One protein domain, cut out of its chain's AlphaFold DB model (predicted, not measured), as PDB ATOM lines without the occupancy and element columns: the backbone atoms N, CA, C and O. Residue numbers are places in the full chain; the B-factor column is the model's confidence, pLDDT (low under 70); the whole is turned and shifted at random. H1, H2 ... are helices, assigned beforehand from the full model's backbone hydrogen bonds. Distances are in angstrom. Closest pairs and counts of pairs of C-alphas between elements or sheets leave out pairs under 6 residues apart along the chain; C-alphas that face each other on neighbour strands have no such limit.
ATOM      1  N   ARG A   4     195.754 213.970 179.852       76.19
ATOM      2  CA  ARG A   4     195.478 214.381 181.234       76.19
ATOM      3  C   ARG A   4     195.801 215.857 181.472       76.19
ATOM      4  O   ARG A   4     195.020 216.548 182.113       76.19
ATOM      5  N   GLU A   5     196.940 216.332 180.976       83.00
ATOM      6  CA  GLU A   5     197.359 217.735 181.122       83.00
ATOM      7  C   GLU A   5     196.409 218.683 180.380       83.00
ATOM      8  O   GLU A   5     196.010 219.698 180.940       83.00
ATOM      9  N   GLN A   6     195.970 218.303 179.177       79.06
ATOM     10  CA  GLN A   6     194.989 219.069 178.399       79.06
ATOM     11  C   GLN A   6     193.624 219.153 179.094       79.06
ATOM     12  O   GLN A   6     192.986 220.204 179.081       79.06
ATOM     13  N   LEU A   7     193.184 218.066 179.738       80.38
ATOM     14  CA  LEU A   7     191.936 218.060 180.501       80.38
ATOM     15  C   LEU A   7     192.013 218.995 181.719       80.38
ATOM     16  O   LEU A   7     191.072 219.734 181.987       80.38
ATOM     17  N   ILE A   8     193.137 218.980 182.443       82.56
ATOM     18  CA  ILE A   8     193.350 219.846 183.611       82.56
ATOM     19  C   ILE A   8     193.299 221.321 183.202       82.56
ATOM     20  O   ILE A   8     192.620 222.109 183.856       82.56
ATOM     21  N   GLU A   9     193.966 221.686 182.109       85.38
ATOM     22  CA  GLU A   9     193.976 223.063 181.610       85.38
ATOM     23  C   GLU A   9     192.584 223.519 181.135       85.38
ATOM     24  O   GLU A   9     192.140 224.624 181.457       85.38
ATOM     25  N   ALA A  10     191.841 222.647 180.448       83.31
ATOM     26  CA  ALA A  10     190.471 222.934 180.022       83.31
ATOM     27  C   ALA A  10     189.519 223.147 181.214       83.31
ATOM     28  O   ALA A  10     188.661 224.025 181.172       83.31
ATOM     29  N   VAL A  11     189.690 222.387 182.300       81.69
ATOM     30  CA  VAL A  11     188.895 222.550 183.529       81.69
ATOM     31  C   VAL A  11     189.282 223.821 184.293       81.69
ATOM     32  O   VAL A  11     188.410 224.488 184.838       81.69
ATOM     33  N   GLN A  12     190.562 224.197 184.317       83.38
ATOM     34  CA  GLN A  12     191.021 225.423 184.989       83.38
ATOM     35  C   GLN A  12     190.564 226.708 184.289       83.38
ATOM     36  O   GLN A  12     190.421 227.744 184.934       83.38
ATOM     37  N   THR A  13     190.344 226.646 182.977       86.94
ATOM     38  CA  THR A  13     189.893 227.779 182.152       86.94
ATOM     39  C   THR A  13     188.369 227.859 182.016       86.94
ATOM     40  O   THR A  13     187.845 228.795 181.409       86.94
ATOM     41  N   LEU A  14     187.645 226.899 182.597       84.56
ATOM     42  CA  LEU A  14     186.192 226.793 182.530       84.56
ATOM     43  C   LEU A  14     185.523 227.823 183.465       84.56
ATOM     44  O   LEU A  14     185.914 227.944 184.627       84.56
ATOM     45  N   PRO A  15     184.489 228.554 183.005       85.88
ATOM     46  CA  PRO A  15     183.729 229.455 183.865       85.88
ATOM     47  C   PRO A  15     183.068 228.711 185.026       85.88
ATOM     48  O   PRO A  15     182.498 227.637 184.835       85.88
ATOM     49  N   GLU A  16     183.045 229.322 186.210       79.12
ATOM     50  CA  GLU A  16     182.459 228.726 187.419       79.12
ATOM     51  C   GLU A  16     180.984 228.326 187.231       79.12
ATOM     52  O   GLU A  16     180.537 227.294 187.729       79.12
ATOM     53  N   SER A  17     180.250 229.069 186.396       81.69
ATOM     54  CA  SER A  17     178.867 228.759 186.010       81.69
ATOM     55  C   SER A  17     178.701 227.438 185.250       81.69
ATOM     56  O   SER A  17     177.607 226.872 185.234       81.69
ATOM     57  N   GLN A  18     179.767 226.934 184.629       80.75
ATOM     58  CA  GLN A  18     179.785 225.699 183.845       80.75
ATOM     59  C   GLN A  18     180.427 224.529 184.603       80.75
ATOM     60  O   GLN A  18     180.148 223.375 184.276       80.75
ATOM     61  N   ILE A  19     181.209 224.793 185.659       81.62
ATOM     62  CA  ILE A  19     181.807 223.753 186.516       81.62
ATOM     63  C   ILE A  19     180.721 222.827 187.075       81.62
ATOM     64  O   ILE A  19     180.854 221.606 187.016       81.62
ATOM     65  N   SER A  20     179.603 223.389 187.536       78.56
ATOM     66  CA  SER A  20     178.477 222.618 188.079       78.56
ATOM     67  C   SER A  20     177.863 221.649 187.060       78.56
ATOM     68  O   SER A  20     177.462 220.547 187.426       78.56
ATOM     69  N   GLN A  21     177.815 222.023 185.776       81.25
ATOM     70  CA  GLN A  21     177.292 221.160 184.708       81.25
ATOM     71  C   GLN A  21     178.274 220.042 184.355       81.25
ATOM     72  O   GLN A  21     177.862 218.900 184.159       81.25
ATOM     73  N   VAL A  22     179.573 220.350 184.335       80.25
ATOM     74  CA  VAL A  22     180.631 219.354 184.121       80.25
ATOM     75  C   VAL A  22     180.643 218.329 185.256       80.25
ATOM     76  O   VAL A  22     180.683 217.130 184.993       80.25
ATOM     77  N   LEU A  23     180.528 218.775 186.510       77.94
ATOM     78  CA  LEU A  23     180.425 217.884 187.669       77.94
ATOM     79  C   LEU A  23     179.166 217.010 187.616       77.94
ATOM     80  O   LEU A  23     179.245 215.815 187.889       77.94
ATOM     81  N   ALA A  24     178.020 217.574 187.224       81.12
ATOM     82  CA  ALA A  24     176.784 216.811 187.063       81.12
ATOM     83  C   ALA A  24     176.912 215.725 185.981       81.12
ATOM     84  O   ALA A  24     176.497 214.590 186.200       81.12
ATOM     85  N   TYR A  25     177.536 216.049 184.847       80.94
ATOM     86  CA  TYR A  25     177.781 215.097 183.766       80.94
ATOM     87  C   TYR A  25     178.742 213.977 184.187       80.94
ATOM     88  O   TYR A  25     178.476 212.804 183.933       80.94
ATOM     89  N   ILE A  26     179.825 214.311 184.895       77.69
ATOM     90  CA  ILE A  26     180.760 213.317 185.445       77.69
ATOM     91  C   ILE A  26     180.030 212.371 186.404       77.69
ATOM     92  O   ILE A  26     180.150 211.157 186.270       77.69
ATOM     93  N   ASN A  27     179.224 212.915 187.317       73.00
ATOM     94  CA  ASN A  27     178.442 212.115 188.261       73.00
ATOM     95  C   ASN A  27     177.386 211.236 187.575       73.00
ATOM     96  O   ASN A  27     177.031 210.199 188.117       73.00
ATOM     97  N   GLN A  28     176.895 211.625 186.395       76.88
ATOM     98  CA  GLN A  28     175.962 210.816 185.609       76.88
ATOM     99  C   GLN A  28     176.650 209.643 184.895       76.88
ATOM    100  O   GLN A  28     176.032 208.602 184.681       76.88
ATOM    101  N   ILE A  29     177.909 209.814 184.485       75.81
ATOM    102  CA  ILE A  29     178.676 208.773 183.785       75.81
ATOM    103  C   ILE A  29     179.310 207.791 184.765       75.81
ATOM    104  O   ILE A  29     179.507 206.627 184.419       75.81
ATOM    105  N   LEU A  30     179.656 208.251 185.968       66.00
ATOM    106  CA  LEU A  30     180.190 207.390 187.012       66.00
ATOM    107  C   LEU A  30     179.083 206.422 187.470       66.00
ATOM    108  O   LEU A  30     178.090 206.882 188.031       66.00
ATOM    109  N   PRO A  31     179.216 205.096 187.258       60.47
ATOM    110  CA  PRO A  31     178.311 204.131 187.871       60.47
ATOM    111  C   PRO A  31     178.266 204.333 189.394       60.47
ATOM    112  O   PRO A  31     179.294 204.606 190.017       60.47
ATOM    113  N   GLU A  32     177.083 204.183 189.996       60.59
ATOM    114  CA  GLU A  32     176.861 204.366 191.445       60.59
ATOM    115  C   GLU A  32     177.832 203.540 192.320       60.59
ATOM    116  O   GLU A  32     178.134 203.915 193.454       60.59
ATOM    117  N   ASP A  33     178.422 202.480 191.759       56.03
ATOM    118  CA  ASP A  33     179.445 201.636 192.380       56.03
ATOM    119  C   ASP A  33     180.781 202.337 192.691       56.03
ATOM    120  O   ASP A  33     181.596 201.793 193.434       56.03
ATOM    121  N   HIS A  34     181.027 203.559 192.208       53.44
ATOM    122  CA  HIS A  34     182.244 204.305 192.565       53.44
ATOM    123  C   HIS A  34     182.297 204.755 194.035       53.44
ATOM    124  O   HIS A  34     183.365 205.160 194.504       53.44
ATOM    125  N   GLN A  35     181.187 204.669 194.778       53.12
ATOM    126  CA  GLN A  35     181.187 204.894 196.229       53.12
ATOM    127  C   GLN A  35     181.570 203.646 197.040       53.12
ATOM    128  O   GLN A  35     181.994 203.780 198.188       53.12
ATOM    129  N   ASN A  36     181.513 202.445 196.451       51.56
ATOM    130  CA  ASN A  36     182.011 201.221 197.075       51.56
ATOM    131  C   ASN A  36     183.469 200.990 196.667       51.56
ATOM    132  O   ASN A  36     183.793 200.201 195.782       51.56
ATOM    133  N   GLN A  37     184.386 201.668 197.358       53.22
ATOM    134  CA  GLN A  37     185.824 201.392 197.291       53.22
ATOM    135  C   GLN A  37     186.189 200.050 197.963       53.22
ATOM    136  O   GLN A  37     187.052 199.989 198.834       53.22
ATOM    137  N   GLN A  38     185.578 198.947 197.536       57.81
ATOM    138  CA  GLN A  38     186.121 197.601 197.730       57.81
ATOM    139  C   GLN A  38     186.541 197.038 196.373       57.81
ATOM    140  O   GLN A  38     186.115 195.970 195.957       57.81
ATOM    141  N   TYR A  39     187.419 197.762 195.675       58.22
ATOM    142  CA  TYR A  39     188.067 197.248 194.463       58.22
ATOM    143  C   TYR A  39     188.874 195.964 194.727       58.22
ATOM    144  O   TYR A  39     189.155 195.212 193.798       58.22
ATOM    145  N   PHE A  40     189.220 195.709 195.991       64.69
ATOM    146  CA  PHE A  40     189.939 194.530 196.452       64.69
ATOM    147  C   PHE A  40     189.214 193.948 197.664       64.69
ATOM    148  O   PHE A  40     189.503 194.293 198.811       64.69
ATOM    149  N   ASP A  41     188.217 193.110 197.403       70.81
ATOM    150  CA  ASP A  41     187.571 192.323 198.445       70.81
ATOM    151  C   ASP A  41     188.448 191.126 198.855       70.81
ATOM    152  O   ASP A  41     189.518 190.870 198.291       70.81
ATOM    153  N   GLN A  42     188.008 190.383 199.870       73.81
ATOM    154  CA  GLN A  42     188.743 189.211 200.343       73.81
ATOM    155  C   GLN A  42     188.949 188.177 199.221       73.81
ATOM    156  O   GLN A  42     190.010 187.566 199.138       73.81
ATOM    157  N   SER A  43     187.982 188.044 198.305       76.75
ATOM    158  CA  SER A  43     188.072 187.111 197.181       76.75
ATOM    159  C   SER A  43     189.192 187.487 196.208       76.75
ATOM    160  O   SER A  43     189.880 186.614 195.676       76.75
ATOM    161  N   TRP A  44     189.418 188.783 195.996       79.19
ATOM    162  CA  TRP A  44     190.513 189.278 195.177       79.19
ATOM    163  C   TRP A  44     191.868 188.918 195.795       79.19
ATOM    164  O   TRP A  44     192.741 188.400 195.095       79.19
ATOM    165  N   TRP A  45     192.021 189.107 197.110       76.62
ATOM    166  CA  TRP A  45     193.240 188.740 197.839       76.62
ATOM    167  C   TRP A  45     193.489 187.228 197.853       76.62
ATOM    168  O   TRP A  45     194.617 186.794 197.606       76.62
ATOM    169  N   ASP A  46     192.443 186.428 198.060       78.44
ATOM    170  CA  ASP A  46     192.523 184.964 198.054       78.44
ATOM    171  C   ASP A  46     192.917 184.437 196.659       78.44
ATOM    172  O   ASP A  46     193.747 183.530 196.523       78.44
ATOM    173  N   ASN A  47     192.382 185.045 195.594       78.50
ATOM    174  CA  ASN A  47     192.759 184.718 194.219       78.50
ATOM    175  C   ASN A  47     194.203 185.130 193.910       78.50
ATOM    176  O   ASN A  47     194.944 184.348 193.311       78.50
ATOM    177  N   LEU A  48     194.637 186.314 194.348       76.06
ATOM    178  CA  LEU A  48     196.014 186.768 194.161       76.06
ATOM    179  C   LEU A  48     197.009 185.799 194.813       76.06
ATOM    180  O   LEU A  48     197.981 185.402 194.169       76.06
ATOM    181  N   GLN A  49     196.741 185.346 196.042       74.94
ATOM    182  CA  GLN A  49     197.568 184.342 196.720       74.94
ATOM    183  C   GLN A  49     197.601 183.007 195.971       74.94
ATOM    184  O   GLN A  49     198.663 182.398 195.844       74.94
ATOM    185  N   LYS A  50     196.460 182.566 195.431       75.19
ATOM    186  CA  LYS A  50     196.357 181.306 194.687       75.19
ATOM    187  C   LYS A  50     197.115 181.324 193.356       75.19
ATOM    188  O   LYS A  50     197.730 180.321 193.001       75.19
ATOM    189  N   PHE A  51     197.042 182.423 192.606       74.56
ATOM    190  CA  PHE A  51     197.649 182.531 191.273       74.56
ATOM    191  C   PHE A  51     199.086 183.053 191.294       74.56
ATOM    192  O   PHE A  51     199.818 182.842 190.330       74.56
ATOM    193  N   THR A  52     199.500 183.714 192.375       70.62
ATOM    194  CA  THR A  52     200.852 184.267 192.511       70.62
ATOM    195  C   THR A  52     201.501 183.893 193.853       70.62
ATOM    196  O   THR A  52     201.942 184.771 194.599       70.62
ATOM    197  N   PRO A  53     201.598 182.588 194.181       64.81
ATOM    198  CA  PRO A  53     202.125 182.140 195.472       64.81
ATOM    199  C   PRO A  53     203.582 182.570 195.696       64.81
ATOM    200  O   PRO A  53     203.978 182.792 196.834       64.81
TER     201      PRO A  53
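AT A GLANCE: This is residues 4 to 53 of the 71 residues of an uncharacterized protein of Spirulina sp. DLM2.Bin59 (UniProt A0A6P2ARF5). Going along the printed part from Arg 4, you meet an open string of helices with no common core: H1 and H2 make a loose V at one end, the small H3 follows, and H4 stands free toward the other end. H2, the longest helix, and the stretch from there to H4 make most of the length. The printed part has 50 residues with four named helices, H1, H2, H3 and H4 in that order, and no named strand; the class is all helix. It is extended, with a radius of gyration of the C-alphas of 18.1 A, a rod spanning 51 by 24 by 12 A.

HOW THE PARTS SIT: Start with H1, residues 4 to 12, and H2, residues 16 to 29: they are close but not clearly touching, their closest C-alphas being those of Val 11 and Ile 19, 7.8 A apart. They run opposite ways at a steep tilt of 45 degrees. Next look at H3, residues 32 to 35, which is apart from H1 and H2. H4, residues 42 to 51, is apart from H1, H2 and H3. In H1 and H4 every O i to N i+4 pair is within hydrogen-bond range, in H2 8 of 10 are, and H3 is too short for such a pair.

IN THESE COORDINATES: Find C-alpha 4 at (195.478, 214.381, 181.234); from there H1 runs 12.5 A to Gln 12. H2 begins at C-alpha 16, (182.459, 228.726, 187.419), and runs 20.6 A to Ile 29. H3 covers 6.5 A from Glu 32 to Gln 35. H4 runs 14.4 A from Gln 42 to C-alpha 51 at (197.649, 182.531, 191.273).

THE WHOLE: The C-alphas farthest apart, those of Ser 17 and Pro 53, are 53.0 A apart. The printed part has no cut; the links H1 to H2 and H2 to H3 are tight, and H3 to H4 is short. Look for pLDDT under 70 at residues 30 to 40 and 53; the mean of the printed part is 74.1.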